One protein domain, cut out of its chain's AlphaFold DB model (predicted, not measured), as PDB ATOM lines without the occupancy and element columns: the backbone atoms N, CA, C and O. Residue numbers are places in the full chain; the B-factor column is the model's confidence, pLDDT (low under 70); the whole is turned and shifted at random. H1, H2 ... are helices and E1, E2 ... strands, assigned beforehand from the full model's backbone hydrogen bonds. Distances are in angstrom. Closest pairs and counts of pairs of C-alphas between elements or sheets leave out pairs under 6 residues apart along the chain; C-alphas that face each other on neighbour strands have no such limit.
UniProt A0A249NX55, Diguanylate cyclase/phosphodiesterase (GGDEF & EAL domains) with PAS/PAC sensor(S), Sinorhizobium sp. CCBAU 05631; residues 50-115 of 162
ATOM      1  N   LEU A  50      97.499 180.445  72.935       93.69
ATOM      2  CA  LEU A  50      98.132 180.108  74.202       93.69
ATOM      3  C   LEU A  50      97.512 180.936  75.339       93.69
ATOM      4  O   LEU A  50      97.564 182.170  75.279       93.69
ATOM      5  N   PRO A  51      96.932 180.301  76.374       95.00
ATOM      6  CA  PRO A  51      96.319 181.024  77.479       95.00
ATOM      7  C   PRO A  51      97.364 181.418  78.523       95.00
ATOM      8  O   PRO A  51      98.133 180.591  78.996       95.00
ATOM      9  N   VAL A  52      97.367 182.675  78.942       95.31
ATOM     10  CA  VAL A  52      98.226 183.187  80.017       95.31
ATOM     11  C   VAL A  52      97.346 183.757  81.123       95.31
ATOM     12  O   VAL A  52      96.280 184.324  80.862       95.31
ATOM     13  N   VAL A  53      97.790 183.635  82.374       94.25
ATOM     14  CA  VAL A  53      97.154 184.323  83.503       94.25
ATOM     15  C   VAL A  53      97.159 185.823  83.215       94.25
ATOM     16  O   VAL A  53      98.216 186.408  83.002       94.25
ATOM     17  N   CYS A  54      95.994 186.470  83.223       93.62
ATOM     18  CA  CYS A  54      95.904 187.883  82.841       93.62
ATOM     19  C   CYS A  54      96.715 188.835  83.737       93.62
ATOM     20  O   CYS A  54      97.069 189.920  83.292       93.62
ATOM     21  N   ALA A  55      97.045 188.433  84.968       92.44
ATOM     22  CA  ALA A  55      97.947 189.185  85.843       92.44
ATOM     23  C   ALA A  55      99.404 189.218  85.332       92.44
ATOM     24  O   ALA A  55     100.109 190.191  85.580       92.44
ATOM     25  N   ASP A  56      99.823 188.193  84.585       93.81
ATOM     26  CA  ASP A  56     101.167 188.050  84.013       93.81
ATOM     27  C   ASP A  56     101.222 188.479  82.532       93.81
ATOM     28  O   ASP A  56     102.237 188.289  81.859       93.81
ATOM     29  N   ALA A  57     100.124 189.020  81.992       94.44
ATOM     30  CA  ALA A  57     100.009 189.400  80.589       94.44
ATOM     31  C   ALA A  57     100.998 190.524  80.218       94.44
ATOM     32  O   ALA A  57     101.105 191.536  80.911       94.44
ATOM     33  N   ARG A  58     101.694 190.364  79.085       95.44
ATOM     34  CA  ARG A  58     102.590 191.368  78.490       95.44
ATOM     35  C   ARG A  58     101.952 191.919  77.213       95.44
ATOM     36  O   ARG A  58     101.350 191.173  76.454       95.44
ATOM     37  N   GLY A  59     102.119 193.212  76.949       93.56
ATOM     38  CA  GLY A  59     101.594 193.856  75.737       93.56
ATOM     39  C   GLY A  59     100.222 194.511  75.924       93.56
ATOM     40  O   GLY A  59      99.816 194.832  77.043       93.56
ATOM     41  N   ILE A  60      99.531 194.760  74.812       93.31
ATOM     42  CA  ILE A  60      98.313 195.578  74.752       93.31
ATOM     43  C   ILE A  60      97.084 194.706  74.449       93.31
ATOM     44  O   ILE A  60      97.076 193.908  73.507       93.31
ATOM     45  N   VAL A  61      96.009 194.905  75.221       94.12
ATOM     46  CA  VAL A  61      94.705 194.245  75.020       94.12
ATOM     47  C   VAL A  61      94.173 194.526  73.608       94.12
ATOM     48  O   VAL A  61      94.244 195.654  73.124       94.12
ATOM     49  N   ASN A  62      93.600 193.512  72.959       92.31
ATOM     50  CA  ASN A  62      93.075 193.527  71.585       92.31
ATOM     51  C   ASN A  62      94.120 193.793  70.488       92.31
ATOM     52  O   ASN A  62      93.748 193.945  69.327       92.31
ATOM     53  N   THR A  63      95.407 193.851  70.836       91.44
ATOM     54  CA  THR A  63      96.511 193.959  69.871       91.44
ATOM     55  C   THR A  63      97.410 192.733  69.953       91.44
ATOM     56  O   THR A  63      97.622 192.060  68.948       91.44
ATOM     57  N   ASP A  64      97.902 192.425  71.154       91.19
ATOM     58  CA  ASP A  64      98.797 191.290  71.397       91.19
ATOM     59  C   ASP A  64      98.057 190.087  71.985       91.19
ATOM     60  O   ASP A  64      98.429 188.944  71.721       91.19
ATOM     61  N   TYR A  65      96.998 190.348  72.757       94.50
ATOM     62  CA  TYR A  65      96.154 189.316  73.343       94.50
ATOM     63  C   TYR A  65      94.691 189.712  73.412       94.50
ATOM     64  O   TYR A  65      94.338 190.893  73.443       94.50
ATOM     65  N   THR A  66      93.837 188.703  73.529       94.62
ATOM     66  CA  THR A  66      92.414 188.876  73.818       94.62
ATOM     67  C   THR A  66      92.067 188.229  75.150       94.62
ATOM     68  O   THR A  66      92.548 187.149  75.482       94.62
ATOM     69  N   SER A  67      91.250 188.906  75.957       94.31
ATOM     70  CA  SER A  67      90.713 188.306  77.179       94.31
ATOM     71  C   SER A  67      89.434 187.560  76.825       94.31
ATOM     72  O   SER A  67      88.452 188.174  76.405       94.31
ATOM     73  N   LYS A  68      89.454 186.235  76.959       93.25
ATOM     74  CA  LYS A  68      88.284 185.382  76.723       93.25
ATOM     75  C   LYS A  68      88.235 184.244  77.737       93.25
ATOM     76  O   LYS A  68      89.249 183.855  78.329       93.25
ATOM     77  N   SER A  69      87.028 183.738  77.968       91.81
ATOM     78  CA  SER A  69      86.810 182.578  78.829       91.81
ATOM     79  C   SER A  69      87.511 181.339  78.277       91.81
ATOM     80  O   SER A  69      87.895 181.292  77.104       91.81
ATOM     81  N   ALA A  70      87.682 180.330  79.131       90.12
ATOM     82  CA  ALA A  70      88.206 179.049  78.694       90.12
ATOM     83  C   ALA A  70      87.400 178.499  77.503       90.12
ATOM     84  O   ALA A  70      86.162 178.411  77.547       90.12
ATOM     85  N   VAL A  71      88.109 178.150  76.427       87.06
ATOM     86  CA  VAL A  71      87.492 177.567  75.232       87.06
ATOM     87  C   VAL A  71      86.880 176.220  75.602       87.06
ATOM     88  O   VAL A  71      85.729 175.953  75.241       87.06
ATOM     89  N   GLU A  72      87.600 175.428  76.403       86.69
ATOM     90  CA  GLU A  72      87.148 174.127  76.871       86.69
ATOM     91  C   GLU A  72      86.030 174.266  77.909       86.69
ATOM     92  O   GLU A  72      86.199 174.959  78.920       86.69
ATOM     93  N   PRO A  73      84.906 173.549  77.737       85.44
ATOM     94  CA  PRO A  73      83.782 173.621  78.664       85.44
ATOM     95  C   PRO A  73      84.153 173.329  80.125       85.44
ATOM     96  O   PRO A  73      83.652 173.995  81.023       85.44
ATOM     97  N   TRP A  74      85.058 172.378  80.383       85.69
ATOM     98  CA  TRP A  74      85.426 171.964  81.747       85.69
ATOM     99  C   TRP A  74      86.378 172.918  82.475       85.69
ATOM    100  O   TRP A  74      86.554 172.780  83.686       85.69
ATOM    101  N   ASN A  75      86.992 173.865  81.768       89.62
ATOM    102  CA  ASN A  75      87.829 174.897  82.374       89.62
ATOM    103  C   ASN A  75      87.021 176.165  82.710       89.62
ATOM    104  O   ASN A  75      87.477 176.977  83.507       89.62
ATOM    105  N   ARG A  76      85.798 176.321  82.176       86.56
ATOM    106  CA  ARG A  76      84.942 177.502  82.421       86.56
ATOM    107  C   ARG A  76      84.482 177.641  83.866       86.56
ATOM    108  O   ARG A  76      84.285 178.758  84.329       86.56
ATOM    109  N   ASP A  77      84.341 176.520  84.565       84.88
ATOM    110  CA  ASP A  77      83.934 176.493  85.972       84.88
ATOM    111  C   ASP A  77      85.131 176.632  86.935       84.88
ATOM    112  O   ASP A  77      84.948 176.706  88.151       84.88
ATOM    113  N   ARG A  78      86.373 176.640  86.420       86.25
ATOM    114  CA  ARG A  78      87.588 176.792  87.233       86.25
ATOM    115  C   ARG A  78      87.849 178.263  87.556       86.25
ATOM    116  O   ARG A  78      87.329 179.163  86.906       86.25
ATOM    117  N   SER A  79      88.677 178.505  88.573       87.62
ATOM    118  CA  SER A  79      89.166 179.840  88.921       87.62
ATOM    119  C   SER A  79      90.664 179.939  88.594       87.62
ATOM    120  O   SER A  79      91.431 179.176  89.182       87.62
ATOM    121  N   PRO A  80      91.093 180.841  87.689       90.62
ATOM    122  CA  PRO A  80      90.261 181.772  86.921       90.62
ATOM    123  C   PRO A  80      89.476 181.058  85.806       90.62
ATOM    124  O   PRO A  80      89.937 180.054  85.277       90.62
ATOM    125  N   SER A  81      88.307 181.587  85.429       90.00
ATOM    126  CA  SER A  81      87.475 181.057  84.326       90.00
ATOM    127  C   SER A  81      87.811 181.675  82.964       90.00
ATOM    128  O   SER A  81      87.274 181.285  81.922       90.00
ATOM    129  N   TYR A  82      88.700 182.665  82.975       93.00
ATOM    130  CA  TYR A  82      89.170 183.406  81.819       93.00
ATOM    131  C   TYR A  82      90.689 183.500  81.832       93.00
ATOM    132  O   TYR A  82      91.330 183.446  82.882       93.00
ATOM    133  N   ALA A  83      91.250 183.649  80.640       95.31
ATOM    134  CA  ALA A  83      92.671 183.838  80.430       95.31
ATOM    135  C   ALA A  83      92.892 184.899  79.353       95.31
ATOM    136  O   ALA A  83      91.968 185.317  78.646       95.31
ATOM    137  N   CYS A  84      94.133 185.345  79.255       95.62
ATOM    138  CA  CYS A  84      94.589 186.251  78.225       95.62
ATOM    139  C   CYS A  84      95.258 185.406  77.145       95.62
ATOM    140  O   CYS A  84      96.278 184.769  77.393       95.62
ATOM    141  N   TRP A  85      94.631 185.350  75.979       95.06
ATOM    142  CA  TRP A  85      94.983 184.438  74.905       95.06
ATOM    143  C   TRP A  85      95.835 185.134  73.862       95.06
ATOM    144  O   TRP A  85      95.472 186.207  73.375       95.06
ATOM    145  N   TYR A  86      96.954 184.501  73.530       95.06
ATOM    146  CA  TYR A  86      97.925 184.992  72.564       95.06
ATOM    147  C   TYR A  86      97.988 184.054  71.368       95.06
ATOM    148  O   TYR A  86      98.012 182.835  71.527       95.06
ATOM    149  N   GLU A  87      98.118 184.618  70.175       93.12
ATOM    150  CA  GLU A  87      98.617 183.856  69.034       93.12
ATOM    151  C   GLU A  87     100.077 183.453  69.284       93.12
ATOM    152  O   GLU A  87     100.855 184.233  69.843       93.12
ATOM    153  N   GLU A  88     100.478 182.262  68.837       91.62
ATOM    154  CA  GLU A  88     101.821 181.727  69.096       91.62
ATOM    155  C   GLU A  88     102.940 182.698  68.672       91.62
ATOM    156  O   GLU A  88     103.891 182.924  69.424       91.62
ATOM    157  N   ALA A  89     102.806 183.335  67.504       91.62
ATOM    158  CA  ALA A  89     103.793 184.291  67.000       91.62
ATOM    159  C   ALA A  89     103.962 185.510  67.927       91.62
ATOM    160  O   ALA A  89     105.086 185.943  68.190       91.62
ATOM    161  N   ARG A  90     102.854 186.045  68.458       93.62
ATOM    162  CA  ARG A  90     102.857 187.179  69.397       93.62
ATOM    163  C   ARG A  90     103.399 186.770  70.757       93.62
ATOM    164  O   ARG A  90     104.219 187.485  71.329       93.62
ATOM    165  N   PHE A  91     103.002 185.594  71.236       94.81
ATOM    166  CA  PHE A  91     103.506 185.032  72.482       94.81
ATOM    167  C   PHE A  91     105.033 184.878  72.445       94.81
ATOM    168  O   PHE A  91     105.734 185.387  73.315       94.81
ATOM    169  N   ARG A  92     105.590 184.259  71.399       93.81
ATOM    170  CA  ARG A  92     107.046 184.057  71.296       93.81
ATOM    171  C   ARG A  92     107.834 185.367  71.204       93.81
ATOM    172  O   ARG A  92     108.962 185.419  71.685       93.81
ATOM    173  N   ALA A  93     107.250 186.422  70.634       94.56
ATOM    174  CA  ALA A  93     107.878 187.743  70.594       94.56
ATOM    175  C   ALA A  93     107.966 188.404  71.985       94.56
ATOM    176  O   ALA A  93     108.926 189.116  72.269       94.56
ATOM    177  N   LEU A  94     106.975 188.168  72.849       95.12
ATOM    178  CA  LEU A  94     106.863 188.783  74.176       95.12
ATOM    179  C   LEU A  94     107.500 187.950  75.299       95.12
ATOM    180  O   LEU A  94     107.870 188.506  76.338       95.12
ATOM    181  N   TRP A  95     107.646 186.638  75.099       95.81
ATOM    182  CA  TRP A  95     108.298 185.715  76.027       95.81
ATOM    183  C   TRP A  95     109.420 184.918  75.339       95.81
ATOM    184  O   TRP A  95     109.248 183.731  75.033       95.81
ATOM    185  N   PRO A  96     110.595 185.537  75.112       94.00
ATOM    186  CA  PRO A  96     111.733 184.857  74.497       94.00
ATOM    187  C   PRO A  96     112.212 183.639  75.303       94.00
ATOM    188  O   PRO A  96     112.807 182.728  74.732       94.00
ATOM    189  N   GLU A  97     111.910 183.567  76.601       94.62
ATOM    190  CA  GLU A  97     112.237 182.430  77.468       94.62
ATOM    191  C   GLU A  97     111.569 181.098  77.064       94.62
ATOM    192  O   GLU A  97     112.040 180.037  77.466       94.62
ATOM    193  N   TYR A  98     110.501 181.126  76.256       93.19
ATOM    194  CA  TYR A  98     109.841 179.921  75.727       93.19
ATOM    195  C   TYR A  98     110.207 179.631  74.260       93.19
ATOM    196  O   TYR A  98     109.624 178.734  73.654       93.19
ATOM    197  N   SER A  99     111.154 180.369  73.673       90.06
ATOM    198  CA  SER A  99     111.493 180.267  72.244       90.06
ATOM    199  C   SER A  99     111.955 178.870  71.814       90.06
ATOM    200  O   SER A  99     111.573 178.424  70.734       90.06
ATOM    201  N   ASP A 100     112.670 178.153  72.682       93.44
ATOM    202  CA  ASP A 100     113.187 176.804  72.408       93.44
ATOM    203  C   ASP A 100     112.146 175.685  72.592       93.44
ATOM    204  O   ASP A 100     112.395 174.528  72.248       93.44
ATOM    205  N   LEU A 101     110.978 175.996  73.162       94.44
ATOM    206  CA  LEU A 101     109.950 175.005  73.477       94.44
ATOM    207  C   LEU A 101     108.970 174.834  72.314       94.44
ATOM    208  O   LEU A 101     108.636 175.782  71.595       94.44
ATOM    209  N   THR A 102     108.466 173.613  72.140       93.38
ATOM    210  CA  THR A 102     107.406 173.340  71.162       93.38
ATOM    211  C   THR A 102     106.077 173.918  71.643       93.38
ATOM    212  O   THR A 102     105.853 174.064  72.845       93.38
ATOM    213  N   HIS A 103     105.159 174.213  70.718       90.81
ATOM    214  CA  HIS A 103     103.826 174.732  71.054       90.81
ATOM    215  C   HIS A 103     103.108 173.883  72.113       90.81
ATOM    216  O   HIS A 103     102.557 174.409  73.077       90.81
ATOM    217  N   LEU A 104     103.204 172.554  71.990       90.62
ATOM    218  CA  LEU A 104     102.622 171.611  72.943       90.62
ATOM    219  C   LEU A 104     103.200 171.789  74.356       90.62
ATOM    220  O   LEU A 104     102.438 171.845  75.315       90.62
ATOM    221  N   GLN A 105     104.524 171.916  74.478       93.12
ATOM    222  CA  GLN A 105     105.206 172.097  75.765       93.12
ATOM    223  C   GLN A 105     104.880 173.448  76.406       93.12
ATOM    224  O   GLN A 105     104.757 173.537  77.627       93.12
ATOM    225  N   ILE A 106     104.759 174.502  75.595       94.25
ATOM    226  CA  ILE A 106     104.361 175.830  76.069       94.25
ATOM    227  C   ILE A 106     102.925 175.772  76.586       94.25
ATOM    228  O   ILE A 106     102.666 176.170  77.719       94.25
ATOM    229  N   SER A 107     102.016 175.219  75.781       92.31
ATOM    230  CA  SER A 107     100.618 175.007  76.143       92.31
ATOM    231  C   SER A 107     100.496 174.231  77.459       92.31
ATOM    232  O   SER A 107      99.851 174.721  78.379       92.31
ATOM    233  N   ASP A 108     101.190 173.101  77.618       92.12
ATOM    234  CA  ASP A 108     101.189 172.329  78.871       92.12
ATOM    235  C   ASP A 108     101.559 173.172  80.093       92.12
ATOM    236  O   ASP A 108     100.804 173.231  81.064       92.12
ATOM    237  N   LYS A 109     102.691 173.879  80.025       93.50
ATOM    238  CA  LYS A 109     103.178 174.709  81.136       93.50
ATOM    239  C   LYS A 109     102.217 175.840  81.487       93.50
ATOM    240  O   LYS A 109     102.073 176.201  82.655       93.50
ATOM    241  N   LEU A 110     101.591 176.436  80.477       94.00
ATOM    242  CA  LEU A 110     100.653 177.534  80.661       94.00
ATOM    243  C   LEU A 110      99.334 177.066  81.288       94.00
ATOM    244  O   LEU A 110      98.849 177.700  82.228       94.00
ATOM    245  N   TYR A 111      98.791 175.933  80.836       92.50
ATOM    246  CA  TYR A 111      97.606 175.324  81.448       92.50
ATOM    247  C   TYR A 111      97.876 174.910  82.893       92.50
ATOM    248  O   TYR A 111      97.051 175.175  83.766       92.50
ATOM    249  N   GLU A 112      99.048 174.333  83.165       93.12
ATOM    250  CA  GLU A 112      99.469 173.968  84.518       93.12
ATOM    251  C   GLU A 112      99.499 175.191  85.445       93.12
ATOM    252  O   GLU A 112      98.934 175.149  86.538       93.12
ATOM    253  N   ARG A 113     100.060 176.323  84.989       93.19
ATOM    254  CA  ARG A 113     100.054 177.583  85.757       93.19
ATOM    255  C   ARG A 113      98.655 178.114  86.051       93.19
ATOM    256  O   ARG A 113      98.441 178.692  87.112       93.19
ATOM    257  N   LEU A 114      97.718 177.946  85.120       92.81
ATOM    258  CA  LEU A 114      96.316 178.336  85.295       92.81
ATOM    259  C   LEU A 114      95.534 177.363  86.193       92.81
ATOM    260  O   LEU A 114      94.390 177.646  86.548       92.81
ATOM    261  N   GLY A 115      96.110 176.207  86.544       91.94
ATOM    262  CA  GLY A 115      95.376 175.112  87.181       91.94
ATOM    263  C   GLY A 115      94.294 174.523  86.266       91.94
ATOM    264  O   GLY A 115      93.302 173.966  86.747       91.94
TER     265      GLY A 115
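This is residues 50 to 115 of the 162 residues of the protein "Diguanylate cyclase/phosphodiesterase (GGDEF & EAL domains) with PAS/PAC sensor(S)" of Sinorhizobium sp. CCBAU 05631 (UniProt A0A249NX55). A small three-stranded sheet has the helix H2 packed on the edge made by its short strand E1, with the hairpin of E2 and E3 away from that helix. The helix H1 follows E3 with no residue between them and turns off from the strand's direction at one end of the domain, and the long loop of residues 70 to 81, which joins E2 to E3, makes the other end. The printed part has 66 residues with three named strands and two named helices, in the order E1, E2, E3, H1, H2. The sheet runs E1, E3, E2 and is antiparallel throughout; the class is mixed, helices and strands. The whole is compact, with a radius of gyration of the C-alphas of 11.4 A, and spans 31 by 25 by 17 A.

E1, residues 50 to 52, is an edge strand and the antiparallel neighbour of E3, residues 82 to 87, at 135 degrees; N 50 and O 86 are 2.8 A apart, within hydrogen-bond range, as are N 84 and O 52, 2.9 A. On the other side of E3 lies the other edge strand, E2, residues 65 to 69. E2 and E3 form a hairpin, at 142 degrees, with N 85 and O 66 within hydrogen-bond range at 2.8 A. E1 and E2 are apart. H1, residues 88 to 94, is on the sheet over E3, at a height of 8.0 A over the sheet, with only just enough of the sheet's C-alphas, 6, for a local plane; it only just stands up from the sheet, rising 43 degrees. H2, residues 103 to 114, is on the sheet but only grazes it; its closest C-alphas to E1 are those of Ser 107 and Leu 50, 6.0 A. H1 and H2 are close but not clearly touching, the C-alphas of Glu 88 and His 103 being 7.5 A apart; they run the same way at a steep tilt of 66 degrees. In H1 and H2 every O i to N i+4 pair is within hydrogen-bond range.

E1 begins at C-alpha 50 at (98.132, 180.108, 74.202) and is 6.6 A long. E2 measures 12.8 A and E3 15.9 A, the latter beginning at C-alpha 82 at (89.170, 183.406, 81.819). H1 is 10.1 A long and H2 16.5 A, ending at C-alpha 114 at (96.316, 178.336, 85.295).

The C-alphas farthest apart, those of Asp 77 and Asp 100, are 32.2 A apart. The printed part has no cut. The links E1 to E2 and E2 to E3 are long, 12 residues each; H1 to H2 is short, and E3 to H1 is tight. The mean pLDDT of the printed part is 92.4, and no printed residue is under 70.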